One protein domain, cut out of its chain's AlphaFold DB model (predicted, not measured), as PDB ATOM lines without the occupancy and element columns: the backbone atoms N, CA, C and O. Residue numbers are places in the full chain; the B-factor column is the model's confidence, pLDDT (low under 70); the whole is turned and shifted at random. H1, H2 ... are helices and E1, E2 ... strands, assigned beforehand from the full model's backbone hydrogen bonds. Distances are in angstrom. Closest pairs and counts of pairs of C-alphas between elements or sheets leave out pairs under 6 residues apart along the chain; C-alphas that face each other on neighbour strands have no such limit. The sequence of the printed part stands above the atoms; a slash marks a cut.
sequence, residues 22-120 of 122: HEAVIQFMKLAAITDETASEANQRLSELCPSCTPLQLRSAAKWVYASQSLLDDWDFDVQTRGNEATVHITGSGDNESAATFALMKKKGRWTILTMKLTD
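What this domain is: This is residues 22 to 120 of the 122 residues of an uncharacterized protein of Cohnella sp. OV330 (UniProt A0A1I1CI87). A twisted sheet of four strands curls round residues 22 to 28 of helix H1, and its other face is bare. H3 crosses H1 near that helix's last residues and lies over E3 and E4, while H2 folds back beside H1 and meets the sheet at E4. The printed part has 99 residues, with three named helices and then four named strands, H1 H2 H3 E1 E2 E3 E4; the sheet's order is E1 E2 E3 E4, all antiparallel, and the class is mixed, helices and strands. The whole is compact, with a radius of gyration of the C-alphas of 12.9 A and spans of 39 by 37 by 21 A.

How they stand to each other: Start with H1, residues 22 to 34, and H2, residues 40 to 49, a helical hairpin: they touch, closest at the C-alphas of Leu 31 and Ala 42, 6.2 A apart, and run opposite ways at a shallow tilt of 34 degrees, only just short of steep. Next comes H3, residues 55 to 67; H1 touches it with residues 29 to 34 alone, about perpendicular at 85 degrees, and the closest C-alphas, Ala 33 and Ala 62, are 4.1 A apart. H2 and H3 are apart. Then look for E1, residues 75 to 82, E2, residues 85 to 92, E3, residues 99 to 107, and E4, residues 110 to 119, a meander, each strand the antiparallel neighbour of the one before. In the hairpin of E1 and E2, N 78 and O 89 are 3.0 A apart, within hydrogen-bond range; in that of E2 and E3, N 88 and O 102 are at 2.9 A; in that of E3 and E4, N 101 and O 117 are at 2.8 A. The three helices are on the same face of this sheet; H1 and H3 with it make two layers, helices on one face of a sheet. The closest C-alphas of H1 and E2, His 22 and Val 88, are 6.3 A apart; those of H2 and E4, Leu 49 and Thr 112, 5.0 A. H3 has a height over the sheet of 10.0 A and runs slantwise to the strands, at 49 degrees to E3 on the local plane. In H1, H2 and H3 every O i to N i+4 pair is within hydrogen-bond range.

Where its parts are: Find C-alpha 22 at (145.469, 148.679, 140.166); from there H1 runs 18.5 A to residue 34. H2, residues 40 to 49, is 14.3 A long, and H3, residues 55 to 67, 18.1 A. E1 starts at C-alpha 75, (153.277, 151.423, 146.604), and runs 22.2 A; E2 measures 23.1 A and E3 25.8 A. E4, 26.1 A long, bends by 56 degrees at residue 114 and ends at C-alpha 119, (155.839, 137.432, 149.102).

The domain as a whole: The C-alphas farthest apart, Asp 95 and Lys 108, are 39.6 A from each other. The printed part has no cut and no long link. Mean pLDDT of the printed part is 83.9; it is under 70 at residues 36 to 38, 68 to 73, 93 to 97 and 120 of this model.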
ATOM      1  N   HIS A  22     144.775 148.379 138.914       92.25
ATOM      2  CA  HIS A  22     145.469 148.679 140.166       92.25
ATOM      3  C   HIS A  22     144.521 149.282 141.211       92.25
ATOM      4  O   HIS A  22     144.647 148.977 142.391       92.25
ATOM      5  N   GLU A  23     143.517 150.063 140.798       91.94
ATOM      6  CA  GLU A  23     142.488 150.591 141.702       91.94
ATOM      7  C   GLU A  23     141.653 149.459 142.323       91.94
ATOM      8  O   GLU A  23     141.356 149.499 143.518       91.94
ATOM      9  N   ALA A  24     141.328 148.413 141.548       92.75
ATOM     10  CA  ALA A  24     140.663 147.212 142.061       92.75
ATOM     11  C   ALA A  24     141.519 146.489 143.107       92.75
ATOM     12  O   ALA A  24     141.010 146.062 144.147       92.75
ATOM     13  N   VAL A  25     142.829 146.408 142.870       92.62
ATOM     14  CA  VAL A  25     143.783 145.819 143.814       92.62
ATOM     15  C   VAL A  25     143.921 146.665 145.086       92.62
ATOM     16  O   VAL A  25     143.837 146.120 146.185       92.62
ATOM     17  N   ILE A  26     144.047 147.990 144.973       89.62
ATOM     18  CA  ILE A  26     144.093 148.905 146.127       89.62
ATOM     19  C   ILE A  26     142.821 148.766 146.962       89.62
ATOM     20  O   ILE A  26     142.888 148.657 148.188       89.62
ATOM     21  N   GLN A  27     141.654 148.758 146.313       89.38
ATOM     22  CA  GLN A  27     140.375 148.619 146.998       89.38
ATOM     23  C   GLN A  27     140.281 147.275 147.730       89.38
ATOM     24  O   GLN A  27     139.871 147.248 148.890       89.38
ATOM     25  N   PHE A  28     140.707 146.182 147.090       91.62
ATOM     26  CA  PHE A  28     140.774 144.862 147.712       91.62
ATOM     27  C   PHE A  28     141.676 144.860 148.951       91.62
ATOM     28  O   PHE A  28     141.246 144.411 150.011       91.62
ATOM     29  N   MET A  29     142.893 145.398 148.847       88.31
ATOM     30  CA  MET A  29     143.855 145.414 149.952       88.31
ATOM     31  C   MET A  29     143.364 146.265 151.130       88.31
ATOM     32  O   MET A  29     143.425 145.819 152.276       88.31
ATOM     33  N   LYS A  30     142.802 147.452 150.851       84.62
ATOM     34  CA  LYS A  30     142.166 148.309 151.866       84.62
ATOM     35  C   LYS A  30     141.056 147.566 152.595       84.62
ATOM     36  O   LYS A  30     141.025 147.570 153.820       84.62
ATOM     37  N   LEU A  31     140.158 146.932 151.840       87.25
ATOM     38  CA  LEU A  31     139.043 146.190 152.408       87.25
ATOM     39  C   LEU A  31     139.526 145.016 153.249       87.25
ATOM     40  O   LEU A  31     139.113 144.923 154.394       87.25
ATOM     41  N   ALA A  32     140.435 144.188 152.729       86.94
ATOM     42  CA  ALA A  32     140.969 143.032 153.443       86.94
ATOM     43  C   ALA A  32     141.591 143.420 154.796       86.94
ATOM     44  O   ALA A  32     141.442 142.681 155.767       86.94
ATOM     45  N   ALA A  33     142.240 144.587 154.874       83.75
ATOM     46  CA  ALA A  33     142.840 145.100 156.103       83.75
ATOM     47  C   ALA A  33     141.819 145.582 157.151       83.75
ATOM     48  O   ALA A  33     142.118 145.509 158.344       83.75
ATOM     49  N   ILE A  34     140.641 146.059 156.725       77.06
ATOM     50  CA  ILE A  34     139.601 146.610 157.615       77.06
ATOM     51  C   ILE A  34     138.404 145.681 157.823       77.06
ATOM     52  O   ILE A  34     137.564 145.970 158.671       77.06
ATOM     53  N   THR A  35     138.270 144.603 157.046       70.12
ATOM     54  CA  THR A  35     137.138 143.688 157.202       70.12
ATOM     55  C   THR A  35     137.203 142.936 158.517       70.12
ATOM     56  O   THR A  35     138.159 142.209 158.790       70.12
ATOM     57  N   ASP A  36     136.115 143.041 159.270       67.62
ATOM     58  CA  ASP A  36     135.747 142.132 160.342       67.62
ATOM     59  C   ASP A  36     134.434 141.400 159.991       67.62
ATOM     60  O   ASP A  36     133.784 141.671 158.973       67.62
ATOM     61  N   GLU A  37     134.036 140.437 160.824       58.94
ATOM     62  CA  GLU A  37     132.809 139.648 160.631       58.94
ATOM     63  C   GLU A  37     131.519 140.496 160.671       58.94
ATOM     64  O   GLU A  37     130.461 140.017 160.267       58.94
ATOM     65  N   THR A  38     131.585 141.760 161.107       61.38
ATOM     66  CA  THR A  38     130.423 142.651 161.250       61.38
ATOM     67  C   THR A  38     130.251 143.630 160.085       61.38
ATOM     68  O   THR A  38     129.153 144.146 159.868       61.38
ATOM     69  N   ALA A  39     131.292 143.842 159.275       72.38
ATOM     70  CA  ALA A  39     131.285 144.768 158.146       72.38
ATOM     71  C   ALA A  39     130.645 144.156 156.880       72.38
ATOM     72  O   ALA A  39     131.327 143.825 155.907       72.38
ATOM     73  N   SER A  40     129.317 143.994 156.875       76.81
ATOM     74  CA  SER A  40     128.558 143.346 155.789       76.81
ATOM     75  C   SER A  40     128.815 143.942 154.395       76.81
ATOM     76  O   SER A  40     129.019 143.192 153.443       76.81
ATOM     77  N   GLU A  41     128.881 145.270 154.269       80.12
ATOM     78  CA  GLU A  41     129.150 145.956 152.995       80.12
ATOM     79  C   GLU A  41     130.584 145.720 152.494       80.12
ATOM     80  O   GLU A  41     130.806 145.494 151.302       80.12
ATOM     81  N   ALA A  42     131.560 145.713 153.405       80.50
ATOM     82  CA  ALA A  42     132.959 145.444 153.087       80.50
ATOM     83  C   ALA A  42     133.151 143.983 152.647       80.50
ATOM     84  O   ALA A  42     133.805 143.716 151.637       80.50
ATOM     85  N   ASN A  43     132.499 143.049 153.344       81.56
ATOM     86  CA  ASN A  43     132.469 141.630 152.993       81.56
ATOM     87  C   ASN A  43     131.795 141.397 151.633       81.56
ATOM     88  O   ASN A  43     132.318 140.650 150.802       81.56
ATOM     89  N   GLN A  44     130.680 142.083 151.360       85.44
ATOM     90  CA  GLN A  44     130.036 142.036 150.050       85.44
ATOM     91  C   GLN A  44     130.990 142.543 148.964       85.44
ATOM     92  O   GLN A  44     131.199 141.850 147.968       85.44
ATOM     93  N   ARG A  45     131.630 143.703 149.152       87.25
ATOM     94  CA  ARG A  45     132.548 144.251 148.146       87.25
ATOM     95  C   ARG A  45     133.773 143.361 147.924       87.25
ATOM     96  O   ARG A  45     134.181 143.187 146.777       87.25
ATOM     97  N   LEU A  46     134.324 142.752 148.973       88.75
ATOM     98  CA  LEU A  46     135.392 141.758 148.833       88.75
ATOM     99  C   LEU A  46     134.942 140.551 148.012       88.75
ATOM    100  O   LEU A  46     135.697 140.105 147.152       88.75
ATOM    101  N   SER A  47     133.716 140.065 148.220       88.06
ATOM    102  CA  SER A  47     133.168 138.961 147.423       88.06
ATOM    103  C   SER A  47     132.987 139.328 145.945       88.06
ATOM    104  O   SER A  47     133.105 138.467 145.081       88.06
ATOM    105  N   GLU A  48     132.763 140.607 145.627       90.06
ATOM    106  CA  GLU A  48     132.694 141.092 144.243       90.06
ATOM    107  C   GLU A  48     134.078 141.266 143.605       90.06
ATOM    108  O   GLU A  48     134.246 141.006 142.412       90.06
ATOM    109  N   LEU A  49     135.064 141.739 144.373       91.56
ATOM    110  CA  LEU A  49     136.444 141.931 143.917       91.56
ATOM    111  C   LEU A  49     137.186 140.604 143.774       91.56
ATOM    112  O   LEU A  49     137.956 140.445 142.835       91.56
ATOM    113  N   CYS A  50     136.953 139.651 144.674       91.25
ATOM    114  CA  CYS A  50     137.587 138.339 144.662       91.25
ATOM    115  C   CYS A  50     136.612 137.240 145.136       91.25
ATOM    116  O   CYS A  50     136.702 136.770 146.274       91.25
ATOM    117  N   PRO A  51     135.694 136.773 144.265       88.50
ATOM    118  CA  PRO A  51     134.686 135.765 144.612       88.50
ATOM    119  C   PRO A  51     135.269 134.426 145.074       88.50
ATOM    120  O   PRO A  51     134.610 133.664 145.774       88.50
ATOM    121  N   SER A  52     136.495 134.119 144.646       87.94
ATOM    122  CA  SER A  52     137.219 132.889 144.974       87.94
ATOM    123  C   SER A  52     138.230 133.058 146.109       87.94
ATOM    124  O   SER A  52     138.948 132.104 146.413       87.94
ATOM    125  N   CYS A  53     138.328 134.240 146.726       86.44
ATOM    126  CA  CYS A  53     139.268 134.455 147.819       86.44
ATOM    127  C   CYS A  53     138.860 133.657 149.057       86.44
ATOM    128  O   CYS A  53     137.753 133.774 149.579       86.44
ATOM    129  N   THR A  54     139.799 132.869 149.563       87.12
ATOM    130  CA  THR A  54     139.642 132.130 150.816       87.12
ATOM    131  C   THR A  54     139.878 133.041 152.026       87.12
ATOM    132  O   THR A  54     140.644 134.006 151.930       87.12
ATOM    133  N   PRO A  55     139.332 132.710 153.213       84.94
ATOM    134  CA  PRO A  55     139.627 133.452 154.442       84.94
ATOM    135  C   PRO A  55     141.128 133.550 154.755       84.94
ATOM    136  O   PRO A  55     141.588 134.551 155.301       84.94
ATOM    137  N   LEU A  56     141.908 132.529 154.382       84.88
ATOM    138  CA  LEU A  56     143.363 132.541 154.532       84.88
ATOM    139  C   LEU A  56     144.011 133.626 153.665       84.88
ATOM    140  O   LEU A  56     144.855 134.367 154.156       84.88
ATOM    141  N   GLN A  57     143.595 133.753 152.404       86.44
ATOM    142  CA  GLN A  57     144.100 134.787 151.497       86.44
ATOM    143  C   GLN A  57     143.751 136.196 151.983       86.44
ATOM    144  O   GLN A  57     144.614 137.067 151.954       86.44
ATOM    145  N   LEU A  58     142.531 136.405 152.493       86.81
ATOM    146  CA  LEU A  58     142.130 137.688 153.082       86.81
ATOM    147  C   LEU A  58     143.003 138.049 154.293       86.81
ATOM    148  O   LEU A  58     143.509 139.165 154.379       86.81
ATOM    149  N   ARG A  59     143.260 137.087 155.191       84.94
ATOM    150  CA  ARG A  59     144.162 137.290 156.338       84.94
ATOM    151  C   ARG A  59     145.596 137.583 155.907       84.94
ATOM    152  O   ARG A  59     146.243 138.425 156.523       84.94
ATOM    153  N   SER A  60     146.106 136.902 154.882       85.88
ATOM    154  CA  SER A  60     147.450 137.163 154.361       85.88
ATOM    155  C   SER A  60     147.545 138.543 153.712       85.88
ATOM    156  O   SER A  60     148.521 139.243 153.951       85.88
ATOM    157  N   ALA A  61     146.521 138.970 152.967       86.44
ATOM    158  CA  ALA A  61     146.451 140.316 152.402       86.44
ATOM    159  C   ALA A  61     146.440 141.384 153.504       86.44
ATOM    160  O   ALA A  61     147.228 142.323 153.448       86.44
ATOM    161  N   ALA A  62     145.631 141.194 154.551       85.12
ATOM    162  CA  ALA A  62     145.622 142.079 155.714       85.12
ATOM    163  C   ALA A  62     147.010 142.171 156.365       85.12
ATOM    164  O   ALA A  62     147.520 143.267 156.585       85.12
ATOM    165  N   LYS A  63     147.656 141.024 156.623       82.69
ATOM    166  CA  LYS A  63     149.020 140.979 157.171       82.69
ATOM    167  C   LYS A  63     150.019 141.714 156.292       82.69
ATOM    168  O   LYS A  63     150.820 142.461 156.830       82.69
ATOM    169  N   TRP A  64     149.949 141.527 154.977       84.25
ATOM    170  CA  TRP A  64     150.834 142.191 154.029       84.25
ATOM    171  C   TRP A  64     150.661 143.715 154.080       84.25
ATOM    172  O   TRP A  64     151.651 144.435 154.160       84.25
ATOM    173  N   VAL A  65     149.417 144.214 154.141       80.56
ATOM    174  CA  VAL A  65     149.141 145.652 154.326       80.56
ATOM    175  C   VAL A  65     149.787 146.167 155.612       80.56
ATOM    176  O   VAL A  65     150.525 147.148 155.570       80.56
ATOM    177  N   TYR A  66     149.585 145.483 156.743       77.12
ATOM    178  CA  TYR A  66     150.198 145.877 158.018       77.12
ATOM    179  C   TYR A  66     151.734 145.780 158.009       77.12
ATOM    180  O   TYR A  66     152.401 146.651 158.564       77.12
ATOM    181  N   ALA A  67     152.296 144.742 157.385       72.94
ATOM    182  CA  ALA A  67     153.734 144.490 157.312       72.94
ATOM    183  C   ALA A  67     154.456 145.499 156.419       72.94
ATOM    184  O   ALA A  67     155.563 145.912 156.753       72.94
ATOM    185  N   SER A  68     153.805 145.945 155.341       67.69
ATOM    186  CA  SER A  68     154.361 146.978 154.472       67.69
ATOM    187  C   SER A  68     154.620 148.293 155.215       67.69
ATOM    188  O   SER A  68     155.402 149.091 154.715       67.69
ATOM    189  N   GLN A  69     153.992 148.523 156.389       59.78
ATOM    190  CA  GLN A  69     154.076 149.744 157.225       59.78
ATOM    191  C   GLN A  69     153.926 151.066 156.452       59.78
ATOM    192  O   GLN A  69     154.151 152.149 156.988       59.78
ATOM    193  N   SER A  70     153.520 150.962 155.197       54.16
ATOM    194  CA  SER A  70     153.571 152.001 154.197       54.16
ATOM    195  C   SER A  70     152.190 152.605 154.112       54.16
ATOM    196  O   SER A  70     151.177 151.891 154.101       54.16
ATOM    197  N   LEU A  71     152.137 153.930 154.026       57.62
ATOM    198  CA  LEU A  71     150.953 154.559 153.471       57.62
ATOM    199  C   LEU A  71     150.789 153.978 152.064       57.62
ATOM    200  O   LEU A  71     151.763 153.713 151.372       57.62
ATOM    201  N   LEU A  72     149.557 153.733 151.634       60.69
ATOM    202  CA  LEU A  72     149.283 153.179 150.298       60.69
ATOM    203  C   LEU A  72     149.895 154.013 149.158       60.69
ATOM    204  O   LEU A  72     149.997 153.531 148.036       60.69
ATOM    205  N   ASP A  73     150.288 155.246 149.473       61.25
ATOM    206  CA  ASP A  73     150.964 156.209 148.609       61.25
ATOM    207  C   ASP A  73     152.418 155.808 148.272       61.25
ATOM    208  O   ASP A  73     152.978 156.314 147.306       61.25
ATOM    209  N   ASP A  74     152.995 154.860 149.015       74.62
ATOM    210  CA  ASP A  74     154.367 154.354 148.866       74.62
ATOM    211  C   ASP A  74     154.421 153.034 148.064       74.62
ATOM    212  O   ASP A  74     155.430 152.324 148.050       74.62
ATOM    213  N   TRP A  75     153.321 152.633 147.425       82.81
ATOM    214  CA  TRP A  75     153.277 151.423 146.604       82.81
ATOM    215  C   TRP A  75     153.610 151.750 145.153       82.81
ATOM    216  O   TRP A  75     152.948 152.581 144.531       82.81
ATOM    217  N   ASP A  76     154.599 151.052 144.601       87.62
ATOM    218  CA  ASP A  76     154.860 151.078 143.165       87.62
ATOM    219  C   ASP A  76     154.087 149.953 142.467       87.62
ATOM    220  O   ASP A  76     153.931 148.852 143.008       87.62
ATOM    221  N   PHE A  77     153.568 150.252 141.275       90.06
ATOM    222  CA  PHE A  77     152.676 149.370 140.527       90.06
ATOM    223  C   PHE A  77     153.206 149.135 139.113       90.06
ATOM    224  O   PHE A  77     153.176 150.036 138.275       90.06
ATOM    225  N   ASP A  78     153.569 147.890 138.808       94.12
ATOM    226  CA  ASP A  78     153.765 147.431 137.431       94.12
ATOM    227  C   ASP A  78     152.492 146.723 136.946       94.12
ATOM    228  O   ASP A  78     152.074 145.694 137.489       94.12
ATOM    229  N   VAL A  79     151.836 147.308 135.941       96.44
ATOM    230  CA  VAL A  79     150.547 146.848 135.415       96.44
ATOM    231  C   VAL A  79     150.711 146.377 133.977       96.44
ATOM    232  O   VAL A  79     150.998 147.157 133.071       96.44
ATOM    233  N   GLN A  80     150.435 145.096 133.750       96.56
ATOM    234  CA  GLN A  80     150.448 144.477 132.429       96.56
ATOM    235  C   GLN A  80     149.027 144.083 132.027       96.56
ATOM    236  O   GLN A  80     148.517 143.054 132.473       96.56
ATOM    237  N   THR A  81     148.396 144.871 131.153       96.56
ATOM    238  CA  THR A  81     147.029 144.621 130.663       96.56
ATOM    239  C   THR A  81     147.031 144.066 129.238       96.56
ATOM    240  O   THR A  81     147.699 144.590 128.345       96.56
ATOM    241  N   ARG A  82     146.240 143.015 128.994       95.00
ATOM    242  CA  ARG A  82     145.990 142.413 127.675       95.00
ATOM    243  C   ARG A  82     144.496 142.138 127.495       95.00
ATOM    244  O   ARG A  82     143.977 141.103 127.903       95.00
ATOM    245  N   GLY A  83     143.793 143.071 126.856       93.50
ATOM    246  CA  GLY A  83     142.353 142.950 126.619       93.50
ATOM    247  C   GLY A  83     141.565 142.919 127.931       93.50
ATOM    248  O   GLY A  83     141.496 143.924 128.630       93.50
ATOM    249  N   ASN A  84     140.969 141.768 128.251       95.50
ATOM    250  CA  ASN A  84     140.194 141.567 129.480       95.50
ATOM    251  C   ASN A  84     141.002 140.909 130.604       95.50
ATOM    252  O   ASN A  84     140.421 140.531 131.614       95.50
ATOM    253  N   GLU A  85     142.306 140.732 130.439       97.25
ATOM    254  CA  GLU A  85     143.184 140.146 131.449       97.25
ATOM    255  C   GLU A  85     144.222 141.171 131.877       97.25
ATOM    256  O   GLU A  85     144.672 141.986 131.068       97.25
ATOM    257  N   ALA A  86     144.615 141.123 133.144       97.44
ATOM    258  CA  ALA A  86     145.699 141.946 133.639       97.44
ATOM    259  C   ALA A  86     146.489 141.252 134.738       97.44
ATOM    260  O   ALA A  86     145.951 140.455 135.506       97.44
ATOM    261  N   THR A  87     147.769 141.592 134.824       97.50
ATOM    262  CA  THR A  87     148.619 141.266 135.967       97.50
ATOM    263  C   THR A  87     149.064 142.565 136.612       97.50
ATOM    264  O   THR A  87     149.552 143.456 135.923       97.50
ATOM    265  N   VAL A  88     148.860 142.682 137.921       95.88
ATOM    266  CA  VAL A  88     149.301 143.827 138.720       95.88
ATOM    267  C   VAL A  88     150.346 143.330 139.703       95.88
ATOM    268  O   VAL A  88     150.046 142.498 140.565       95.88
ATOM    269  N   HIS A  89     151.561 143.838 139.570       93.31
ATOM    270  CA  HIS A  89     152.632 143.656 140.535       93.31
ATOM    271  C   HIS A  89     152.708 144.896 141.422       93.31
ATOM    272  O   HIS A  89     152.719 146.014 140.921       93.31
ATOM    273  N   ILE A  90     152.730 144.681 142.735       89.69
ATOM    274  CA  ILE A  90     152.920 145.727 143.736       89.69
ATOM    275  C   ILE A  90     154.253 145.484 144.427       89.69
ATOM    276  O   ILE A  90     154.512 144.365 144.883       89.69
ATOM    277  N   THR A  91     155.043 146.537 144.572       85.94
ATOM    278  CA  THR A  91     156.216 146.568 145.447       85.94
ATOM    279  C   THR A  91     156.022 147.675 146.474       85.94
ATOM    280  O   THR A  91     155.839 148.835 146.107       85.94
ATOM    281  N   GLY A  92     156.012 147.320 147.763       74.31
ATOM    282  CA  GLY A  92     156.026 148.326 148.827       74.31
ATOM    283  C   GLY A  92     157.396 149.002 148.880       74.31
ATOM    284  O   GLY A  92     158.410 148.310 148.784       74.31
ATOM    285  N   SER A  93     157.443 150.329 149.012       62.16
ATOM    286  CA  SER A  93     158.714 151.031 149.203       62.16
ATOM    287  C   SER A  93     159.101 151.075 150.688       62.16
ATOM    288  O   SER A  93     158.340 151.501 151.549       62.16
ATOM    289  N   GLY A  94     160.286 150.547 151.004       60.62
ATOM    290  CA  GLY A  94     160.816 150.425 152.365       60.62
ATOM    291  C   GLY A  94     161.959 149.407 152.448       60.62
ATOM    292  O   GLY A  94     162.235 148.701 151.481       60.62
ATOM    293  N   ASP A  95     162.612 149.307 153.613       53.03
ATOM    294  CA  ASP A  95     163.754 148.394 153.845       53.03
ATOM    295  C   ASP A  95     163.388 146.902 153.690       53.03
ATOM    296  O   ASP A  95     164.258 146.049 153.494       53.03
ATOM    297  N   ASN A  96     162.091 146.592 153.735       57.44
ATOM    298  CA  ASN A  96     161.535 145.282 153.441       57.44
ATOM    299  C   ASN A  96     160.788 145.360 152.105       57.44
ATOM    300  O   ASN A  96     159.628 145.763 152.068       57.44
ATOM    301  N   GLU A  97     161.450 144.972 151.014       63.91
ATOM    302  CA  GLU A  97     160.831 144.799 149.692       63.91
ATOM    303  C   GLU A  97     159.791 143.662 149.734       63.91
ATOM    304  O   GLU A  97     160.039 142.533 149.302       63.91
ATOM    305  N   SER A  98     158.616 143.932 150.300       72.69
ATOM    306  CA  SER A  98     157.465 143.045 150.203       72.69
ATOM    307  C   SER A  98     156.832 143.237 148.828       72.69
ATOM    308  O   SER A  98     156.576 144.358 148.384       72.69
ATOM    309  N   ALA A  99     156.567 142.122 148.149       85.69
ATOM    310  CA  ALA A  99     155.992 142.122 146.810       85.69
ATOM    311  C   ALA A  99     154.678 141.342 146.785       85.69
ATOM    312  O   ALA A  99     154.533 140.299 147.432       85.69
ATOM    313  N   ALA A 100     153.727 141.821 145.994       89.25
ATOM    314  CA  ALA A 100     152.458 141.157 145.761       89.25
ATOM    315  C   ALA A 100     152.162 141.099 144.262       89.25
ATOM    316  O   ALA A 100     152.498 142.002 143.507       89.25
ATOM    317  N   THR A 101     151.557 140.012 143.802       93.88
ATOM    318  CA  THR A 101     151.148 139.840 142.405       93.88
ATOM    319  C   THR A 101     149.698 139.410 142.352       93.88
ATOM    320  O   THR A 101     149.318 138.450 143.022       93.88
ATOM    321  N   PHE A 102     148.912 140.084 141.523       95.75
ATOM    322  CA  PHE A 102     147.493 139.826 141.329       95.75
ATOM    323  C   PHE A 102     147.225 139.536 139.860       95.75
ATOM    324  O   PHE A 102     147.645 140.303 138.996       95.75
ATOM    325  N   ALA A 103     146.496 138.458 139.581       96.44
ATOM    326  CA  ALA A 103     145.915 138.227 138.263       96.44
ATOM    327  C   ALA A 103     144.450 138.665 138.287       96.44
ATOM    328  O   ALA A 103     143.684 138.235 139.155       96.44
ATOM    329  N   LEU A 104     144.062 139.505 137.335       97.19
ATOM    330  CA  LEU A 104     142.724 140.061 137.217       97.19
ATOM    331  C   LEU A 104     142.101 139.709 135.868       97.19
ATOM    332  O   LEU A 104     142.783 139.570 134.854       97.19
ATOM    333  N   MET A 105     140.774 139.627 135.860       96.50
ATOM    334  CA  MET A 105     139.974 139.478 134.653       96.50
ATOM    335  C   MET A 105     138.793 140.443 134.667       96.50
ATOM    336  O   MET A 105     138.049 140.514 135.646       96.50
ATOM    337  N   LYS A 106     138.583 141.157 133.562       93.69
ATOM    338  CA  LYS A 106     137.453 142.061 133.369       93.69
ATOM    339  C   LYS A 106     136.215 141.272 132.955       93.69
ATOM    340  O   LYS A 106     136.128 140.756 131.842       93.69
ATOM    341  N   LYS A 107     135.224 141.190 133.843       89.12
ATOM    342  CA  LYS A 107     133.925 140.544 133.600       89.12
ATOM    343  C   LYS A 107     132.818 141.586 133.687       89.12
ATOM    344  O   LYS A 107     132.676 142.260 134.701       89.12
ATOM    345  N   LYS A 108     132.016 141.723 132.624       87.75
ATOM    346  CA  LYS A 108     130.909 142.705 132.554       87.75
ATOM    347  C   LYS A 108     131.356 144.135 132.916       87.75
ATOM    348  O   LYS A 108     130.668 144.843 133.643       87.75
ATOM    349  N   GLY A 109     132.543 144.529 132.450       86.62
ATOM    350  CA  GLY A 109     133.124 145.847 132.717       86.62
ATOM    351  C   GLY A 109     133.830 145.998 134.070       86.62
ATOM    352  O   GLY A 109     134.419 147.045 134.299       86.62
ATOM    353  N   ARG A 110     133.832 144.972 134.931       90.94
ATOM    354  CA  ARG A 110     134.408 145.013 136.283       90.94
ATOM    355  C   ARG A 110     135.650 144.137 136.395       90.94
ATOM    356  O   ARG A 110     135.622 142.989 135.959       90.94
ATOM    357  N   TRP A 111     136.719 144.664 136.981       94.88
ATOM    358  CA  TRP A 111     137.944 143.911 137.255       94.88
ATOM    359  C   TRP A 111     137.792 143.000 138.469       94.88
ATOM    360  O   TRP A 111     137.590 143.471 139.578       94.88
ATOM    361  N   THR A 112     137.930 141.694 138.260       94.75
ATOM    362  CA  THR A 112     137.854 140.682 139.315       94.75
ATOM    363  C   THR A 112     139.214 140.026 139.508       94.75
ATOM    364  O   THR A 112     139.803 139.536 138.547       94.75
ATOM    365  N   ILE A 113     139.687 139.968 140.749       95.44
ATOM    366  CA  ILE A 113     140.899 139.259 141.157       95.44
ATOM    367  C   ILE A 113     140.621 137.755 141.114       95.44
ATOM    368  O   ILE A 113     139.695 137.253 141.753       95.44
ATOM    369  N   LEU A 114     141.428 137.037 140.338       93.75
ATOM    370  CA  LEU A 114     141.364 135.583 140.203       93.75
ATOM    371  C   LEU A 114     142.322 134.899 141.172       93.75
ATOM    372  O   LEU A 114     141.965 133.927 141.838       93.75
ATOM    373  N   THR A 115     143.550 135.407 141.238       92.50
ATOM    374  CA  THR A 115     144.608 134.870 142.088       92.50
ATOM    375  C   THR A 115     145.432 136.001 142.680       92.50
ATOM    376  O   THR A 115     145.553 137.081 142.099       92.50
ATOM    377  N   MET A 116     146.012 135.732 143.849       93.25
ATOM    378  CA  MET A 116     147.018 136.585 144.463       93.25
ATOM    379  C   MET A 116     148.195 135.731 144.923       93.25
ATOM    380  O   MET A 116     148.010 134.603 145.394       93.25
ATOM    381  N   LYS A 117     149.393 136.295 144.842       91.25
ATOM    382  CA  LYS A 117     150.608 135.747 145.432       91.25
ATOM    383  C   LYS A 117     151.282 136.851 146.231       91.25
ATOM    384  O   LYS A 117     151.670 137.867 145.665       91.25
ATOM    385  N   LEU A 118     151.411 136.635 147.533       86.50
ATOM    386  CA  LEU A 118     152.067 137.553 148.457       86.50
ATOM    387  C   LEU A 118     153.436 136.972 148.803       86.50
ATOM    388  O   LEU A 118     153.544 135.773 149.062       86.50
ATOM    389  N   THR A 119     154.468 137.803 148.756       80.94
ATOM    390  CA  THR A 119     155.839 137.432 149.102       80.94
ATOM    391  C   THR A 119     156.283 138.308 150.263       80.94
ATOM    392  O   THR A 119     156.392 139.522 150.100       80.94
ATOM    393  N   ASP A 120     156.526 137.680 151.413       63.12
ATOM    394  CA  ASP A 120     157.260 138.270 152.533       63.12
ATOM    395  C   ASP A 120     158.690 137.719 152.506       63.12
ATOM    396  O   ASP A 120     158.887 136.504 152.377       63.12
TER     397      ASP A 120